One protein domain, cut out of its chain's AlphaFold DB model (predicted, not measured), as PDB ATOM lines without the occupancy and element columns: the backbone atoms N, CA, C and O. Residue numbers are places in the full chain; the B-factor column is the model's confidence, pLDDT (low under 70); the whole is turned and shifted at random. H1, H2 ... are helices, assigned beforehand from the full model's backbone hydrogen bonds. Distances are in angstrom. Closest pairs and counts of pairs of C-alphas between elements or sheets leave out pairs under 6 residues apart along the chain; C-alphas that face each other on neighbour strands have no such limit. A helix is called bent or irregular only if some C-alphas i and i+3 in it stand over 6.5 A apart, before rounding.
ATOM      1  N   ASP A  39      14.198  42.898  19.110       82.44
ATOM      2  CA  ASP A  39      13.377  41.861  19.741       82.44
ATOM      3  C   ASP A  39      13.890  41.571  21.163       82.44
ATOM      4  O   ASP A  39      13.094  41.474  22.089       82.44
ATOM      5  N   PHE A  40      15.213  41.599  21.383       82.69
ATOM      6  CA  PHE A  40      15.783  41.439  22.727       82.69
ATOM      7  C   PHE A  40      15.384  42.544  23.710       82.69
ATOM      8  O   PHE A  40      15.335  42.278  24.903       82.69
ATOM      9  N   PHE A  41      15.075  43.766  23.254       88.06
ATOM     10  CA  PHE A  41      14.624  44.841  24.153       88.06
ATOM     11  C   PHE A  41      13.291  44.523  24.836       88.06
ATOM     12  O   PHE A  41      13.107  44.891  25.996       88.06
ATOM     13  N   ASP A  42      12.383  43.849  24.128       87.62
ATOM     14  CA  ASP A  42      11.089  43.440  24.678       87.62
ATOM     15  C   ASP A  42      11.245  42.260  25.660       87.62
ATOM     16  O   ASP A  42      10.388  42.047  26.515       87.62
ATOM     17  N   GLU A  43      12.360  41.529  25.571       87.19
ATOM     18  CA  GLU A  43      12.699  40.367  26.403       87.19
ATOM     19  C   GLU A  43      13.567  40.720  27.626       87.19
ATOM     20  O   GLU A  43      13.829  39.860  28.470       87.19
ATOM     21  N   LEU A  44      14.035  41.970  27.752       93.19
ATOM     22  CA  LEU A  44      14.859  42.379  28.890       93.19
ATOM     23  C   LEU A  44      14.043  42.458  30.182       93.19
ATOM     24  O   LEU A  44      13.014  43.136  30.262       93.19
ATOM     25  N   ASN A  45      14.594  41.893  31.254       96.25
ATOM     26  CA  ASN A  45      14.131  42.194  32.599       96.25
ATOM     27  C   ASN A  45      14.576  43.611  33.012       96.25
ATOM     28  O   ASN A  45      15.671  43.838  33.531       96.25
ATOM     29  N   TRP A  46      13.693  44.591  32.814       96.94
ATOM     30  CA  TRP A  46      13.951  45.995  33.155       96.94
ATOM     31  C   TRP A  46      14.258  46.230  34.638       96.94
ATOM     32  O   TRP A  46      14.988  47.167  34.970       96.94
ATOM     33  N   LEU A  47      13.736  45.385  35.533       97.75
ATOM     34  CA  LEU A  47      14.053  45.468  36.955       97.75
ATOM     35  C   LEU A  47      15.494  45.012  37.220       97.75
ATOM     36  O   LEU A  47      16.204  45.693  37.960       97.75
ATOM     37  N   ALA A  48      15.951  43.938  36.570       97.62
ATOM     38  CA  ALA A  48      17.342  43.489  36.650       97.62
ATOM     39  C   ALA A  48      18.312  44.559  36.134       97.62
ATOM     40  O   ALA A  48      19.297  44.872  36.801       97.62
ATOM     41  N   VAL A  49      17.989  45.198  35.004       98.31
ATOM     42  CA  VAL A  49      18.777  46.310  34.444       98.31
ATOM     43  C   VAL A  49      18.868  47.482  35.425       98.31
ATOM     44  O   VAL A  49      19.955  48.017  35.657       98.31
ATOM     45  N   LEU A  50      17.741  47.885  36.023       98.38
ATOM     46  CA  LEU A  50      17.721  48.972  37.000       98.38
ATOM     47  C   LEU A  50      18.555  48.626  38.240       98.38
ATOM     48  O   LEU A  50      19.339  49.455  38.703       98.38
ATOM     49  N   VAL A  51      18.416  47.408  38.765       98.50
ATOM     50  CA  VAL A  51      19.176  46.963  39.939       98.50
ATOM     51  C   VAL A  51      20.665  46.848  39.630       98.50
ATOM     52  O   VAL A  51      21.472  47.273  40.453       98.50
ATOM     53  N   ALA A  52      21.048  46.377  38.444       98.62
ATOM     54  CA  ALA A  52      22.440  46.352  38.007       98.62
ATOM     55  C   ALA A  52      23.047  47.765  37.960       98.62
ATOM     56  O   ALA A  52      24.138  47.996  38.487       98.62
ATOM     57  N   ALA A  53      22.306  48.736  37.417       98.56
ATOM     58  CA  ALA A  53      22.733  50.132  37.372       98.56
ATOM     59  C   ALA A  53      22.889  50.738  38.778       98.56
ATOM     60  O   ALA A  53      23.880  51.415  39.056       98.56
ATOM     61  N   VAL A  54      21.944  50.468  39.685       98.50
ATOM     62  CA  VAL A  54      22.013  50.907  41.090       98.50
ATOM     63  C   VAL A  54      23.178  50.239  41.825       98.50
ATOM     64  O   VAL A  54      23.888  50.915  42.567       98.50
ATOM     65  N   ALA A  55      23.418  48.946  41.602       98.56
ATOM     66  CA  ALA A  55      24.524  48.213  42.209       98.56
ATOM     67  C   ALA A  55      25.881  48.771  41.762       98.56
ATOM     68  O   ALA A  55      26.747  49.024  42.601       98.56
ATOM     69  N   TRP A  56      26.047  49.046  40.464       98.44
ATOM     70  CA  TRP A  56      27.242  49.717  39.958       98.44
ATOM     71  C   TRP A  56      27.379  51.122  40.549       98.44
ATOM     72  O   TRP A  56      28.447  51.488  41.034       98.44
ATOM     73  N   PHE A  57      26.295  51.895  40.601       97.38
ATOM     74  CA  PHE A  57      26.324  53.233  41.184       97.38
ATOM     75  C   PHE A  57      26.759  53.230  42.657       97.38
ATOM     76  O   PHE A  57      27.638  54.002  43.044       97.38
ATOM     77  N   ALA A  58      26.205  52.323  43.464       97.56
ATOM     78  CA  ALA A  58      26.578  52.147  44.863       97.56
ATOM     79  C   ALA A  58      28.041  51.700  45.015       97.56
ATOM     80  O   ALA A  58      28.777  52.261  45.828       97.56
ATOM     81  N   PHE A  59      28.492  50.744  44.196       97.94
ATOM     82  CA  PHE A  59      29.891  50.317  44.161       97.94
ATOM     83  C   PHE A  59      30.833  51.482  43.832       97.94
ATOM     84  O   PHE A  59      31.829  51.689  44.526       97.94
ATOM     85  N   SER A  60      30.502  52.283  42.821       95.00
ATOM     86  CA  SER A  60      31.289  53.453  42.429       95.00
ATOM     87  C   SER A  60      31.342  54.505  43.534       95.00
ATOM     88  O   SER A  60      32.411  55.055  43.792       95.00
ATOM     89  N   ALA A  61      30.232  54.754  44.238       93.00
ATOM     90  CA  ALA A  61      30.227  55.654  45.391       93.00
ATOM     91  C   ALA A  61      31.217  55.183  46.470       93.00
ATOM     92  O   ALA A  61      32.019  55.972  46.966       93.00
ATOM     93  N   VAL A  62      31.240  53.881  46.777       95.50
ATOM     94  CA  VAL A  62      32.227  53.314  47.708       95.50
ATOM     95  C   VAL A  62      33.652  53.489  47.174       95.50
ATOM     96  O   VAL A  62      34.524  53.961  47.901       95.50
ATOM     97  N   TRP A  63      33.893  53.170  45.902       96.06
ATOM     98  CA  TRP A  63      35.226  53.228  45.302       96.06
ATOM     99  C   TRP A  63      35.836  54.635  45.311       96.06
ATOM    100  O   TRP A  63      37.020  54.798  45.615       96.06
ATOM    101  N   TYR A  64      35.038  55.657  44.995       91.56
ATOM    102  CA  TYR A  64      35.516  57.036  44.887       91.56
ATOM    103  C   TYR A  64      35.450  57.819  46.203       91.56
ATOM    104  O   TYR A  64      36.148  58.825  46.326       91.56
ATOM    105  N   SER A  65      34.681  57.369  47.202       90.50
ATOM    106  CA  SER A  65      34.501  58.108  48.463       90.50
ATOM    107  C   SER A  65      35.120  57.441  49.693       90.50
ATOM    108  O   SER A  65      35.452  58.147  50.644       90.50
ATOM    109  N   VAL A  66      35.344  56.122  49.699       93.12
ATOM    110  CA  VAL A  66      35.775  55.394  50.906       93.12
ATOM    111  C   VAL A  66      37.264  55.004  50.837       93.12
ATOM    112  O   VAL A  66      37.687  54.303  49.911       93.12
ATOM    113  N   PRO A  67      38.102  55.428  51.807       92.75
ATOM    114  CA  PRO A  67      39.481  54.951  51.927       92.75
ATOM    115  C   PRO A  67      39.555  53.439  52.221       92.75
ATOM    116  O   PRO A  67      38.701  52.924  52.938       92.75
ATOM    117  N   PRO A  68      40.585  52.713  51.739       94.38
ATOM    118  CA  PRO A  68      41.773  53.202  51.030       94.38
ATOM    119  C   PRO A  68      41.594  53.372  49.511       94.38
ATOM    120  O   PRO A  68      42.481  53.937  48.868       94.38
ATOM    121  N   LEU A  69      40.477  52.914  48.937       93.69
ATOM    122  CA  LEU A  69      40.235  52.913  47.487       93.69
ATOM    123  C   LEU A  69      40.224  54.333  46.913       93.69
ATOM    124  O   LEU A  69      40.957  54.622  45.963       93.69
ATOM    125  N   SER A  70      39.492  55.242  47.561       93.06
ATOM    126  CA  SER A  70      39.413  56.643  47.141       93.06
ATOM    127  C   SER A  70      40.783  57.328  47.146       93.06
ATOM    128  O   SER A  70      41.103  58.088  46.234       93.06
ATOM    129  N   ASN A  71      41.635  57.019  48.128       93.56
ATOM    130  CA  ASN A  71      42.994  57.559  48.224       93.56
ATOM    131  C   ASN A  71      43.911  57.009  47.124       93.56
ATOM    132  O   ASN A  71      44.711  57.753  46.556       93.56
ATOM    133  N   ALA A  72      43.811  55.712  46.820       94.38
ATOM    134  CA  ALA A  72      44.578  55.095  45.743       94.38
ATOM    135  C   ALA A  72      44.205  55.708  44.386       94.38
ATOM    136  O   ALA A  72      45.091  56.126  43.636       94.38
ATOM    137  N   TRP A  73      42.903  55.833  44.109       94.94
ATOM    138  CA  TRP A  73      42.405  56.475  42.897       94.94
ATOM    139  C   TRP A  73      42.840  57.941  42.800       94.94
ATOM    140  O   TRP A  73      43.415  58.307  41.780       94.94
ATOM    141  N   GLN A  74      42.669  58.759  43.846       93.38
ATOM    142  CA  GLN A  74      43.066  60.178  43.828       93.38
ATOM    143  C   GLN A  74      44.554  60.363  43.501       93.38
ATOM    144  O   GLN A  74      44.908  61.164  42.631       93.38
ATOM    145  N   ARG A  75      45.432  59.573  44.137       93.38
ATOM    146  CA  ARG A  75      46.882  59.603  43.874       93.38
ATOM    147  C   ARG A  75      47.205  59.232  42.430       93.38
ATOM    148  O   ARG A  75      48.020  59.896  41.794       93.38
ATOM    149  N   ALA A  76      46.566  58.192  41.899       93.69
ATOM    150  CA  ALA A  76      46.804  57.741  40.533       93.69
ATOM    151  C   ALA A  76      46.214  58.697  39.485       93.69
ATOM    152  O   ALA A  76      46.837  58.958  38.458       93.69
ATOM    153  N   ALA A  77      45.041  59.263  39.758       91.75
ATOM    154  CA  ALA A  77      44.373  60.250  38.918       91.75
ATOM    155  C   ALA A  77      45.016  61.643  39.000       91.75
ATOM    156  O   ALA A  77      44.747  62.474  38.130       91.75
ATOM    157  N   LYS A  78      45.891  61.871  39.993       91.00
ATOM    158  CA  LYS A  78      46.527  63.159  40.307       91.00
ATOM    159  C   LYS A  78      45.491  64.268  40.538       91.00
ATOM    160  O   LYS A  78      45.666  65.385  40.065       91.00
ATOM    161  N   VAL A  79      44.403  63.940  41.237       87.06
ATOM    162  CA  VAL A  79      43.319  64.879  41.565       87.06
ATOM    163  C   VAL A  79      43.253  65.115  43.068       87.06
ATOM    164  O   VAL A  79      43.479  64.195  43.855       87.06
ATOM    165  N   THR A  80      42.921  66.343  43.462       81.06
ATOM    166  CA  THR A  80      42.598  66.713  44.844       81.06
ATOM    167  C   THR A  80      41.114  67.050  44.929       81.06
ATOM    168  O   THR A  80      40.607  67.838  44.131       81.06
ATOM    169  N   MET A  81      40.398  66.457  45.885       70.19
ATOM    170  CA  MET A  81      38.980  66.755  46.112       70.19
ATOM    171  C   MET A  81      38.824  68.039  46.924       70.19
ATOM    172  O   MET A  81      38.436  68.001  48.086       70.19
ATOM    173  N   THR A  82      39.209  69.171  46.341       64.19
ATOM    174  CA  THR A  82      39.153  70.470  47.023       64.19
ATOM    175  C   THR A  82      38.012  71.341  46.520       64.19
ATOM    176  O   THR A  82      37.331  71.923  47.350       64.19
ATOM    177  N   GLU A  83      37.707  71.353  45.218       57.75
ATOM    178  CA  GLU A  83      36.524  72.033  44.668       57.75
ATOM    179  C   GLU A  83      36.071  71.310  43.394       57.75
ATOM    180  O   GLU A  83      36.849  71.128  42.457       57.75
ATOM    181  N   GLY A  84      34.825  70.841  43.378       65.12
ATOM    182  CA  GLY A  84      34.224  70.155  42.239       65.12
ATOM    183  C   GLY A  84      32.886  70.789  41.865       65.12
ATOM    184  O   GLY A  84      32.308  71.521  42.673       65.12
ATOM    185  N   PRO A  85      32.372  70.518  40.653       72.62
ATOM    186  CA  PRO A  85      31.026  70.931  40.276       72.62
ATOM    187  C   PRO A  85      29.987  70.395  41.280       72.62
ATOM    188  O   PRO A  85      30.257  69.410  41.975       72.62
ATOM    189  N   PRO A  86      28.787  71.007  41.356       81.38
ATOM    190  CA  PRO A  86      27.720  70.537  42.232       81.38
ATOM    191  C   PRO A  86      27.508  69.032  42.086       81.38
ATOM    192  O   PRO A  86      27.421  68.529  40.967       81.38
ATOM    193  N   LEU A  87      27.376  68.321  43.208       79.94
ATOM    194  CA  LEU A  87      27.297  66.856  43.234       79.94
ATOM    195  C   LEU A  87      26.242  66.307  42.254       79.94
ATOM    196  O   LEU A  87      26.485  65.327  41.556       79.94
ATOM    197  N   VAL A  88      25.101  66.991  42.127       77.62
ATOM    198  CA  VAL A  88      24.023  66.630  41.190       77.62
ATOM    199  C   VAL A  88      24.468  66.612  39.720       77.62
ATOM    200  O   VAL A  88      24.041  65.736  38.970       77.62
ATOM    201  N   MET A  89      25.362  67.520  39.313       86.06
ATOM    202  CA  MET A  89      25.892  67.589  37.945       86.06
ATOM    203  C   MET A  89      26.846  66.436  37.622       86.06
ATOM    204  O   MET A  89      27.154  66.221  36.456       86.06
ATOM    205  N   LEU A  90      27.299  65.697  38.636       86.50
ATOM    206  CA  LEU A  90      28.115  64.501  38.471       86.50
ATOM    207  C   LEU A  90      27.250  63.240  38.581       86.50
ATOM    208  O   LEU A  90      27.274  62.397  37.693       86.50
ATOM    209  N   LEU A  91      26.416  63.138  39.619       90.12
ATOM    210  CA  LEU A  91      25.666  61.913  39.912       90.12
ATOM    211  C   LEU A  91      24.615  61.559  38.853       90.12
ATOM    212  O   LEU A  91      24.505  60.392  38.485       90.12
ATOM    213  N   VAL A  92      23.856  62.540  38.352       92.69
ATOM    214  CA  VAL A  92      22.790  62.288  37.365       92.69
ATOM    215  C   VAL A  92      23.348  61.727  36.050       92.69
ATOM    216  O   VAL A  92      22.921  60.641  35.655       92.69
ATOM    217  N   PRO A  93      24.309  62.386  35.368       94.44
ATOM    218  CA  PRO A  93      24.871  61.830  34.140       94.44
ATOM    219  C   PRO A  93      25.626  60.518  34.383       94.44
ATOM    220  O   PRO A  93      25.563  59.632  33.533       94.44
ATOM    221  N   THR A  94      26.278  60.343  35.540       94.12
ATOM    222  CA  THR A  94      26.908  59.064  35.902       94.12
ATOM    223  C   THR A  94      25.885  57.935  35.983       94.12
ATOM    224  O   THR A  94      26.091  56.888  35.373       94.12
ATOM    225  N   PHE A  95      24.766  58.142  36.681       96.81
ATOM    226  CA  PHE A  95      23.726  57.121  36.795       96.81
ATOM    227  C   PHE A  95      23.096  56.792  35.438       96.81
ATOM    228  O   PHE A  95      22.921  55.619  35.116       96.81
ATOM    229  N   ILE A  96      22.816  57.806  34.607       97.62
ATOM    230  CA  ILE A  96      22.309  57.595  33.242       97.62
ATOM    231  C   ILE A  96      23.302  56.758  32.428       97.62
ATOM    232  O   ILE A  96      22.894  55.805  31.771       97.62
ATOM    233  N   GLY A  97      24.599  57.072  32.506       97.75
ATOM    234  CA  GLY A  97      25.646  56.288  31.852       97.75
ATOM    235  C   GLY A  97      25.638  54.827  32.298       97.75
ATOM    236  O   GLY A  97      25.597  53.933  31.458       97.75
ATOM    237  N   TYR A  98      25.590  54.573  33.609       98.25
ATOM    238  CA  TYR A  98      25.534  53.213  34.153       98.25
ATOM    239  C   TYR A  98      24.276  52.461  33.733       98.25
ATOM    240  O   TYR A  98      24.356  51.282  33.394       98.25
ATOM    241  N   PHE A  99      23.128  53.136  33.692       98.50
ATOM    242  CA  PHE A  99      21.877  52.545  33.231       98.50
ATOM    243  C   PHE A  99      21.944  52.162  31.748       98.50
ATOM    244  O   PHE A  99      21.656  51.019  31.397       98.50
ATOM    245  N   VAL A 100      22.413  53.065  30.884       98.31
ATOM    246  CA  VAL A 100      22.578  52.800  29.445       98.31
ATOM    247  C   VAL A 100      23.566  51.661  29.194       98.31
ATOM    248  O   VAL A 100      23.297  50.772  28.386       98.31
ATOM    249  N   THR A 101      24.696  51.639  29.901       98.06
ATOM    250  CA  THR A 101      25.660  50.540  29.782       98.06
ATOM    251  C   THR A 101      25.088  49.221  30.309       98.06
ATOM    252  O   THR A 101      25.332  48.185  29.698       98.06
ATOM    253  N   SER A 102      24.277  49.239  31.373       98.38
ATOM    254  CA  SER A 102      23.609  48.032  31.886       98.38
ATOM    255  C   SER A 102      22.628  47.443  30.868       98.38
ATOM    256  O   SER A 102      22.607  46.229  30.695       98.38
ATOM    257  N   ILE A 103      21.893  48.282  30.123       97.81
ATOM    258  CA  ILE A 103      21.061  47.830  28.990       97.81
ATOM    259  C   ILE A 103      21.931  47.133  27.940       97.81
ATOM    260  O   ILE A 103      21.601  46.037  27.494       97.81
ATOM    261  N   ALA A 104      23.056  47.741  27.552       97.56
ATOM    262  CA  ALA A 104      23.945  47.157  26.549       97.56
ATOM    263  C   ALA A 104      24.500  45.794  26.994       97.56
ATOM    264  O   ALA A 104      24.562  44.871  26.187       97.56
ATOM    265  N   ILE A 105      24.863  45.647  28.271       98.06
ATOM    266  CA  ILE A 105      25.346  44.374  28.820       98.06
ATOM    267  C   ILE A 105      24.231  43.332  28.861       98.06
ATOM    268  O   ILE A 105      24.482  42.196  28.475       98.06
ATOM    269  N   ALA A 106      23.011  43.705  29.252       97.50
ATOM    270  CA  ALA A 106      21.872  42.789  29.243       97.50
ATOM    271  C   ALA A 106      21.566  42.277  27.824       97.50
ATOM    272  O   ALA A 106      21.387  41.081  27.618       97.50
ATOM    273  N   LEU A 107      21.617  43.158  26.818       96.19
ATOM    274  CA  LEU A 107      21.475  42.763  25.411       96.19
ATOM    275  C   LEU A 107      22.599  41.830  24.948       96.19
ATOM    276  O   LEU A 107      22.348  40.916  24.166       96.19
ATOM    277  N   LEU A 108      23.835  42.057  25.402       96.12
ATOM    278  CA  LEU A 108      24.958  41.171  25.092       96.12
ATOM    279  C   LEU A 108      24.785  39.804  25.755       96.12
ATOM    280  O   LEU A 108      24.961  38.805  25.068       96.12
ATOM    281  N   ALA A 109      24.410  39.763  27.038       96.75
ATOM    282  CA  ALA A 109      24.145  38.534  27.782       96.75
ATOM    283  C   ALA A 109      23.056  37.696  27.095       96.75
ATOM    284  O   ALA A 109      23.308  36.548  26.737       96.75
ATOM    285  N   ARG A 110      21.911  38.309  26.777       94.31
ATOM    286  CA  ARG A 110      20.836  37.683  25.990       94.31
ATOM    287  C   ARG A 110      21.312  37.214  24.619       94.31
ATOM    288  O   ARG A 110      21.053  36.084  24.218       94.31
ATOM    289  N   GLY A 111      22.038  38.064  23.895       92.81
ATOM    290  CA  GLY A 111      22.496  37.777  22.536       92.81
ATOM    291  C   GLY A 111      23.476  36.604  22.439       92.81
ATOM    292  O   GLY A 111      23.519  35.943  21.401       92.81
ATOM    293  N   ILE A 112      24.243  36.339  23.501       93.94
ATOM    294  CA  ILE A 112      25.127  35.166  23.598       93.94
ATOM    295  C   ILE A 112      24.478  33.983  24.328       93.94
ATOM    296  O   ILE A 112      25.093  32.924  24.389       93.94
ATOM    297  N   GLY A 113      23.259  34.151  24.849       94.06
ATOM    298  CA  GLY A 113      22.551  33.135  25.624       94.06
ATOM    299  C   GLY A 113      23.197  32.833  26.976       94.06
ATOM    300  O   GLY A 113      23.200  31.678  27.376       94.06
ATOM    301  N   ALA A 114      23.779  33.835  27.639       96.12
ATOM    302  CA  ALA A 114      24.355  33.678  28.972       96.12
ATOM    303  C   ALA A 114      23.245  33.483  30.011       96.12
ATOM    304  O   ALA A 114      22.415  34.375  30.181       96.12
ATOM    305  N   ASP A 115      23.274  32.365  30.729       96.06
ATOM    306  CA  ASP A 115      22.258  31.982  31.719       96.06
ATOM    307  C   ASP A 115      22.854  31.508  33.058       96.06
ATOM    308  O   ASP A 115      22.160  31.459  34.078       96.06
ATOM    309  N   GLU A 116      24.158  31.233  33.104       97.19
ATOM    310  CA  GLU A 116      24.850  30.799  34.314       97.19
ATOM    311  C   GLU A 116      25.746  31.883  34.936       97.19
ATOM    312  O   GLU A 116      26.215  32.829  34.296       97.19
ATOM    313  N   LEU A 117      26.078  31.709  36.224       97.81
ATOM    314  CA  LEU A 117      27.016  32.588  36.939       97.81
ATOM    315  C   LEU A 117      28.377  32.664  36.228       97.81
ATOM    316  O   LEU A 117      29.002  33.726  36.202       97.81
ATOM    317  N   GLY A 118      28.835  31.540  35.667       98.12
ATOM    318  CA  GLY A 118      30.090  31.462  34.921       98.12
ATOM    319  C   GLY A 118      30.090  32.365  33.689       98.12
ATOM    320  O   GLY A 118      31.063  33.089  33.476       98.12
ATOM    321  N   ASP A 119      28.986  32.393  32.945       98.00
ATOM    322  CA  ASP A 119      28.839  33.222  31.748       98.00
ATOM    323  C   ASP A 119      28.764  34.702  32.102       98.00
ATOM    324  O   ASP A 119      29.453  35.521  31.493       98.00
ATOM    325  N   GLY A 120      28.003  35.039  33.149       98.19
ATOM    326  CA  GLY A 120      27.949  36.395  33.686       98.19
ATOM    327  C   GLY A 120      29.341  36.893  34.084       98.19
ATOM    328  O   GLY A 120      29.756  37.980  33.676       98.19
ATOM    329  N   LEU A 121      30.116  36.092  34.821       98.62
ATOM    330  CA  LEU A 121      31.492  36.439  35.197       98.62
ATOM    331  C   LEU A 121      32.416  36.554  33.980       98.62
ATOM    332  O   LEU A 121      33.170  37.523  33.879       98.62
ATOM    333  N   ALA A 122      32.361  35.600  33.049       98.56
ATOM    334  CA  ALA A 122      33.185  35.612  31.847       98.56
ATOM    335  C   ALA A 122      32.905  36.855  30.992       98.56
ATOM    336  O   ALA A 122      33.842  37.560  30.610       98.56
ATOM    337  N   LEU A 123      31.629  37.179  30.766       98.56
ATOM    338  CA  LEU A 123      31.202  38.384  30.059       98.56
ATOM    339  C   LEU A 123      31.727  39.643  30.760       98.56
ATOM    340  O   LEU A 123      32.344  40.497  30.122       98.56
ATOM    341  N   GLY A 124      31.550  39.736  32.078       98.56
ATOM    342  CA  GLY A 124      32.018  40.866  32.879       98.56
ATOM    343  C   GLY A 124      33.531  41.071  32.806       98.56
ATOM    344  O   GLY A 124      33.991  42.197  32.617       98.56
ATOM    345  N   VAL A 125      34.316  39.993  32.885       98.75
ATOM    346  CA  VAL A 125      35.781  40.042  32.757       98.75
ATOM    347  C   VAL A 125      36.195  40.458  31.349       98.75
ATOM    348  O   VAL A 125      37.053  41.329  31.205       98.75
ATOM    349  N   VAL A 126      35.584  39.885  30.307       98.56
ATOM    350  CA  VAL A 126      35.894  40.225  28.910       98.56
ATOM    351  C   VAL A 126      35.621  41.703  28.639       98.56
ATOM    352  O   VAL A 126      36.488  42.397  28.108       98.56
ATOM    353  N   LEU A 127      34.459  42.211  29.055       98.50
ATOM    354  CA  LEU A 127      34.118  43.626  28.912       98.50
ATOM    355  C   LEU A 127      35.011  44.515  29.792       98.50
ATOM    356  O   LEU A 127      35.472  45.570  29.353       98.50
ATOM    357  N   GLY A 128      35.308  44.067  31.012       98.31
ATOM    358  CA  GLY A 128      36.188  44.732  31.972       98.31
ATOM    359  C   GLY A 128      37.598  44.935  31.440       98.31
ATOM    360  O   GLY A 128      38.139  46.035  31.517       98.31
ATOM    361  N   VAL A 129      38.188  43.898  30.854       98.19
ATOM    362  CA  VAL A 129      39.514  43.977  30.239       98.19
ATOM    363  C   VAL A 129      39.447  44.773  28.937       98.19
ATOM    364  O   VAL A 129      40.189  45.743  28.776       98.19
ATOM    365  N   GLY A 130      38.543  44.395  28.030       97.31
ATOM    366  CA  GLY A 130      38.481  44.934  26.673       97.31
ATOM    367  C   GLY A 130      38.142  46.421  26.611       97.31
ATOM    368  O   GLY A 130      38.756  47.151  25.836       97.31
ATOM    369  N   PHE A 131      37.212  46.887  27.445       96.31
ATOM    370  CA  PHE A 131      36.794  48.291  27.470       96.31
ATOM    371  C   PHE A 131      37.354  49.043  28.675       96.31
ATOM    372  O   PHE A 131      37.829  50.170  28.534       96.31
ATOM    373  N   GLY A 132      37.337  48.426  29.856       96.38
ATOM    374  CA  GLY A 132      37.756  49.064  31.102       96.38
ATOM    375  C   GLY A 132      39.267  49.262  31.206       96.38
ATOM    376  O   GLY A 132      39.749  50.394  31.233       96.38
ATOM    377  N   VAL A 133      40.028  48.164  31.247       97.62
ATOM    378  CA  VAL A 133      41.493  48.193  31.404       97.62
ATOM    379  C   VAL A 133      42.151  48.909  30.229       97.62
ATOM    380  O   VAL A 133      42.956  49.817  30.436       97.62
ATOM    381  N   VAL A 134      41.791  48.534  28.997       97.44
ATOM    382  CA  VAL A 134      42.352  49.161  27.790       97.44
ATOM    383  C   VAL A 134      41.988  50.645  27.729       97.44
ATOM    384  O   VAL A 134      42.871  51.470  27.494       97.44
ATOM    385  N   GLY A 135      40.734  51.016  28.010       95.69
ATOM    386  CA  GLY A 135      40.313  52.419  28.050       95.69
ATOM    387  C   GLY A 135      41.075  53.230  29.101       95.69
ATOM    388  O   GLY A 135      41.567  54.321  28.815       95.69
ATOM    389  N   ALA A 136      41.263  52.675  30.300       95.94
ATOM    390  CA  ALA A 136      42.030  53.320  31.359       95.94
ATOM    391  C   ALA A 136      43.518  53.485  31.000       95.94
ATOM    392  O   ALA A 136      44.116  54.511  31.332       95.94
ATOM    393  N   LEU A 137      44.108  52.506  30.305       95.81
ATOM    394  CA  LEU A 137      45.481  52.581  29.801       95.81
ATOM    395  C   LEU A 137      45.637  53.679  28.752       95.81
ATOM    396  O   LEU A 137      46.543  54.504  28.859       95.81
ATOM    397  N   VAL A 138      44.734  53.724  27.773       95.25
ATOM    398  CA  VAL A 138      44.719  54.766  26.743       95.25
ATOM    399  C   VAL A 138      44.592  56.147  27.391       95.25
ATOM    400  O   VAL A 138      45.430  57.014  27.137       95.25
ATOM    401  N   ASN A 139      43.635  56.336  28.305       93.50
ATOM    402  CA  ASN A 139      43.463  57.604  29.020       93.50
ATOM    403  C   ASN A 139      44.718  57.991  29.812       93.50
ATOM    404  O   ASN A 139      45.129  59.148  29.784       93.50
ATOM    405  N   GLN A 140      45.385  57.039  30.473       93.75
ATOM    406  CA  GLN A 140      46.643  57.315  31.170       93.75
ATOM    407  C   GLN A 140      47.731  57.847  30.230       93.75
ATOM    408  O   GLN A 140      48.441  58.784  30.609       93.75
ATOM    409  N   LEU A 141      47.875  57.253  29.043       91.62
ATOM    410  CA  LEU A 141      48.899  57.636  28.068       91.62
ATOM    411  C   LEU A 141      48.681  59.062  27.548       91.62
ATOM    412  O   LEU A 141      49.634  59.838  27.485       91.62
ATOM    413  N   TYR A 142      47.436  59.425  27.231       93.56
ATOM    414  CA  TYR A 142      47.115  60.745  26.681       93.56
ATOM    415  C   TYR A 142      47.000  61.839  27.753       93.56
ATOM    416  O   TYR A 142      47.499  62.946  27.557       93.56
ATOM    417  N   GLU A 143      46.413  61.540  28.915       90.81
ATOM    418  CA  GLU A 143      46.186  62.517  29.992       90.81
ATOM    419  C   GLU A 143      47.346  62.601  31.001       90.81
ATOM    420  O   GLU A 143      47.257  63.318  32.001       90.81
ATOM    421  N   ARG A 144      48.445  61.865  30.769       85.81
ATOM    422  CA  ARG A 144      49.656  61.852  31.616       85.81
ATOM    423  C   ARG A 144      49.362  61.587  33.103       85.81
ATOM    424  O   ARG A 144      49.977  62.182  34.003       85.81
ATOM    425  N   LYS A 145      48.419  60.676  33.371       90.69
ATOM    426  CA  LYS A 145      48.047  60.240  34.731       90.69
ATOM    427  C   LYS A 145      49.210  59.523  35.433       90.69
ATOM    428  O   LYS A 145      50.297  59.361  34.879       90.69
ATOM    429  N   GLY A 146      49.033  59.173  36.706       87.81
ATOM    430  CA  GLY A 146      50.011  58.379  37.455       87.81
ATOM    431  C   GLY A 146      50.240  57.008  36.815       87.81
ATOM    432  O   GLY A 146      49.355  56.483  36.145       87.81
ATOM    433  N   SER A 147      51.415  56.412  37.037       87.31
ATOM    434  CA  SER A 147      51.813  55.134  36.421       87.31
ATOM    435  C   SER A 147      50.875  53.963  36.747       87.31
ATOM    436  O   SER A 147      50.802  53.014  35.968       87.31
ATOM    437  N   SER A 148      50.135  54.049  37.857       92.50
ATOM    438  CA  SER A 148      49.167  53.054  38.331       92.50
ATOM    439  C   SER A 148      47.705  53.336  37.947       92.50
ATOM    440  O   SER A 148      46.822  52.583  38.359       92.50
ATOM    441  N   TYR A 149      47.414  54.396  37.181       93.50
ATOM    442  CA  TYR A 149      46.037  54.807  36.868       93.50
ATOM    443  C   TYR A 149      45.257  53.743  36.095       93.50
ATOM    444  O   TYR A 149      44.111  53.449  36.439       93.50
ATOM    445  N   TRP A 150      45.884  53.149  35.081       95.25
ATOM    446  CA  TRP A 150      45.286  52.108  34.254       95.25
ATOM    447  C   TRP A 150      44.932  50.869  35.074       95.25
ATOM    448  O   TRP A 150      43.886  50.269  34.859       95.25
ATOM    449  N   LEU A 151      45.769  50.527  36.055       96.12
ATOM    450  CA  LEU A 151      45.564  49.368  36.911       96.12
ATOM    451  C   LEU A 151      44.402  49.603  37.879       96.12
ATOM    452  O   LEU A 151      43.515  48.765  37.988       96.12
ATOM    453  N   ILE A 152      44.370  50.758  38.550       96.81
ATOM    454  CA  ILE A 152      43.321  51.075  39.530       96.81
ATOM    455  C   ILE A 152      41.955  51.196  38.852       96.81
ATOM    456  O   ILE A 152      40.987  50.599  39.319       96.81
ATOM    457  N   ASN A 153      41.866  51.926  37.739       96.06
ATOM    458  CA  ASN A 153      40.599  52.059  37.018       96.06
ATOM    459  C   ASN A 153      40.244  50.797  36.226       96.06
ATOM    460  O   ASN A 153      39.067  50.489  36.080       96.06
ATOM    461  N   GLY A 154      41.234  50.036  35.763       97.06
ATOM    462  CA  GLY A 154      41.013  48.747  35.121       97.06
ATOM    463  C   GLY A 154      40.400  47.722  36.075       97.06
ATOM    464  O   GLY A 154      39.403  47.096  35.734       97.06
ATOM    465  N   ILE A 155      40.934  47.599  37.296       97.19
ATOM    466  CA  ILE A 155      40.367  46.724  38.339       97.19
ATOM    467  C   ILE A 155      38.962  47.188  38.726       97.19
ATOM    468  O   ILE A 155      38.054  46.363  38.813       97.19
ATOM    469  N   ASN A 156      38.769  48.498  38.918       97.69
ATOM    470  CA  ASN A 156      37.445  49.063  39.164       97.69
ATOM    471  C   ASN A 156      36.447  48.645  38.074       97.69
ATOM    472  O   ASN A 156      35.374  48.141  38.397       97.69
ATOM    473  N   ALA A 157      36.823  48.810  36.804       97.88
ATOM    474  CA  ALA A 157      35.973  48.473  35.675       97.88
ATOM    475  C   ALA A 157      35.680  46.971  35.603       97.88
ATOM    476  O   ALA A 157      34.531  46.599  35.404       97.88
ATOM    477  N   ILE A 158      36.669  46.098  35.820       98.62
ATOM    478  CA  ILE A 158      36.439  44.646  35.849       98.62
ATOM    479  C   ILE A 158      35.404  44.287  36.916       98.62
ATOM    480  O   ILE A 158      34.439  43.593  36.608       98.62
ATOM    481  N   ILE A 159      35.565  44.781  38.146       98.56
ATOM    482  CA  ILE A 159      34.634  44.478  39.241       98.56
ATOM    483  C   ILE A 159      33.238  45.012  38.915       98.56
ATOM    484  O   ILE A 159      32.262  44.275  39.017       98.56
ATOM    485  N   ALA A 160      33.143  46.272  38.486       98.50
ATOM    486  CA  ALA A 160      31.877  46.900  38.134       98.50
ATOM    487  C   ALA A 160      31.136  46.145  37.025       98.50
ATOM    488  O   ALA A 160      29.952  45.849  37.165       98.50
ATOM    489  N   LEU A 161      31.832  45.805  35.938       98.56
ATOM    490  CA  LEU A 161      31.209  45.124  34.809       98.56
ATOM    491  C   LEU A 161      30.864  43.670  35.141       98.56
ATOM    492  O   LEU A 161      29.850  43.203  34.642       98.56
ATOM    493  N   CYS A 162      31.608  43.001  36.032       98.75
ATOM    494  CA  CYS A 162      31.210  41.704  36.594       98.75
ATOM    495  C   CYS A 162      29.944  41.798  37.450       98.75
ATOM    496  O   CYS A 162      29.079  40.938  37.346       98.75
ATOM    497  N   ILE A 163      29.812  42.830  38.293       98.69
ATOM    498  CA  ILE A 163      28.591  43.046  39.085       98.69
ATOM    499  C   ILE A 163      27.392  43.191  38.146       98.69
ATOM    500  O   ILE A 163      26.383  42.513  38.325       98.69
ATOM    501  N   VAL A 164      27.515  44.051  37.133       98.75
ATOM    502  CA  VAL A 164      26.431  44.307  36.179       98.75
ATOM    503  C   VAL A 164      26.091  43.050  35.388       98.75
ATOM    504  O   VAL A 164      24.922  42.677  35.351       98.75
ATOM    505  N   SER A 165      27.086  42.385  34.793       98.56
ATOM    506  CA  SER A 165      26.865  41.200  33.961       98.56
ATOM    507  C   SER A 165      26.259  40.047  34.754       98.56
ATOM    508  O   SER A 165      25.299  39.448  34.296       98.56
ATOM    509  N   VAL A 166      26.741  39.776  35.969       98.69
ATOM    510  CA  VAL A 166      26.177  38.720  36.823       98.69
ATOM    511  C   VAL A 166      24.725  39.017  37.187       98.69
ATOM    512  O   VAL A 166      23.898  38.112  37.127       98.69
ATOM    513  N   ILE A 167      24.392  40.265  37.538       98.50
ATOM    514  CA  ILE A 167      23.011  40.624  37.887       98.50
ATOM    515  C   ILE A 167      22.082  40.421  36.691       98.50
ATOM    516  O   ILE A 167      21.035  39.804  36.854       98.50
ATOM    517  N   VAL A 168      22.446  40.924  35.508       98.31
ATOM    518  CA  VAL A 168      21.561  40.823  34.336       98.31
ATOM    519  C   VAL A 168      21.498  39.410  33.758       98.31
ATOM    520  O   VAL A 168      20.474  39.069  33.196       98.31
ATOM    521  N   THR A 169      22.539  38.588  33.922       97.94
ATOM    522  CA  THR A 169      22.543  37.181  33.488       97.94
ATOM    523  C   THR A 169      21.734  36.285  34.425       97.94
ATOM    524  O   THR A 169      20.976  35.441  33.969       97.94
ATOM    525  N   LEU A 170      21.872  36.446  35.745       97.44
ATOM    526  CA  LEU A 170      21.180  35.577  36.707       97.44
ATOM    527  C   LEU A 170      19.727  35.976  36.960       97.44
ATOM    528  O   LEU A 170      18.961  35.196  37.524       97.44
ATOM    529  N   TRP A 171      19.368  37.208  36.608       92.88
ATOM    530  CA  TRP A 171      18.022  37.744  36.761       92.88
ATOM    531  C   TRP A 171      17.384  38.069  35.409       92.88
ATOM    532  O   TRP A 171      16.594  39.006  35.292       92.88
ATOM    533  N   ASP A 172      17.759  37.304  34.395       74.12
ATOM    534  CA  ASP A 172      17.248  37.423  33.037       74.12
ATOM    535  C   ASP A 172      15.836  36.830  32.897       74.12
ATOM    536  O   ASP A 172      15.554  35.754  33.470       74.12
TER     537      ASP A 172
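AT A GLANCE: This is residues 39 to 172 of the 172 residues of the protein "DUF1761 domain-containing protein" of Actinobacteria bacterium (UniProt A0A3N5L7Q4). Look first at H5, the longest helix: it folds back as a hairpin with H6, and H2 packs on H6 away from H5, so that three long helices stand nearly side by side with H6 in the middle. A fourth long helix, H4, crosses H2 and H6 on a slant, while short H3 sits at one end of the long axis and shorter H1 at the other. Residues 81 to 90, of which 87 to 90 belong to H4, stick out. You are reading 134 residues with six named helices, H1 to H6 in order along the chain, and no named strand; the class is all helix. The whole is compact, with a radius of gyration of the C-alphas of 15.5 A, yet elongated, spanning 45 by 29 by 25 A.

IN THESE COORDINATES: Find C-alpha 117 at (27.016, 32.588, 36.939); from there H5 runs 36.2 A to residue 143. H6, residues 149 to 170, covers 31.4 A and ends with C-alpha 170 at (21.180, 35.577, 36.707). H2 is residues 46 to 65, 28.3 A, and H4 is residues 87 to 112, 37.3 A. H3 is residues 69 to 77, and H1, residues 39 to 43, begins with C-alpha 39 at (13.377, 41.861, 19.741). H4 and H5 are neither bent nor irregular, but only just: C-alphas 89 and 92 are 6.2 A apart, and C-alphas 130 and 133 are 6.5 A apart.

HOW THE PARTS SIT: Begin at H6, the hub, which touches four helices. With H5 it forms a helical hairpin at a shallow tilt of 27 degrees, opposite ways; their closest C-alphas, Val 133 and Gly 154, are 3.8 A apart. H2 touches H6 at a shallow tilt of 25 degrees, opposite ways, closest at the C-alphas of Ala 52 and Val 164, 4.8 A. H2 and H5 are apart. H4 touches H6 with residues 102 to 110 alone, at a steep tilt of 57 degrees, the same way; the closest C-alphas are Ala 106 and Val 168, 5.5 A. H4 touches H2 at a steep tilt of 49 degrees, opposite ways, closest at the C-alphas of Ala 53 and Phe 99, 4.9 A. H4 and H5 are close but not clearly touching, with the closest C-alphas, Ala 109 and Gly 120, 7.3 A apart. H3 touches H6, the C-alphas of Ala 76 and Tyr 149 being closest at 4.8 A, and it touches H2 only at the corner, closest at the C-alphas of Tyr 64 and Ser 70, 4.5 A. H1 touches H4, closest at the C-alphas of Phe 40 and Leu 107, 6.4 A. In H2, H3 and H6 every O i to N i+4 pair is within hydrogen-bond range; H4 has 21 of 22, H5 22 of 23, and H1 0 of 1 beside 2 of 2 O i to N i+3 pairs.

THE WHOLE: The two C-alphas farthest apart are those of Asp 39 and Thr 82, 47.2 A. The printed part has no cut, and residue 172 is the chain's last. No link is long; H3 to H4 is short, with 9 residues, and the others are tight. The mean pLDDT of the printed part is 93.6, and residues 82 to 84 are under 70.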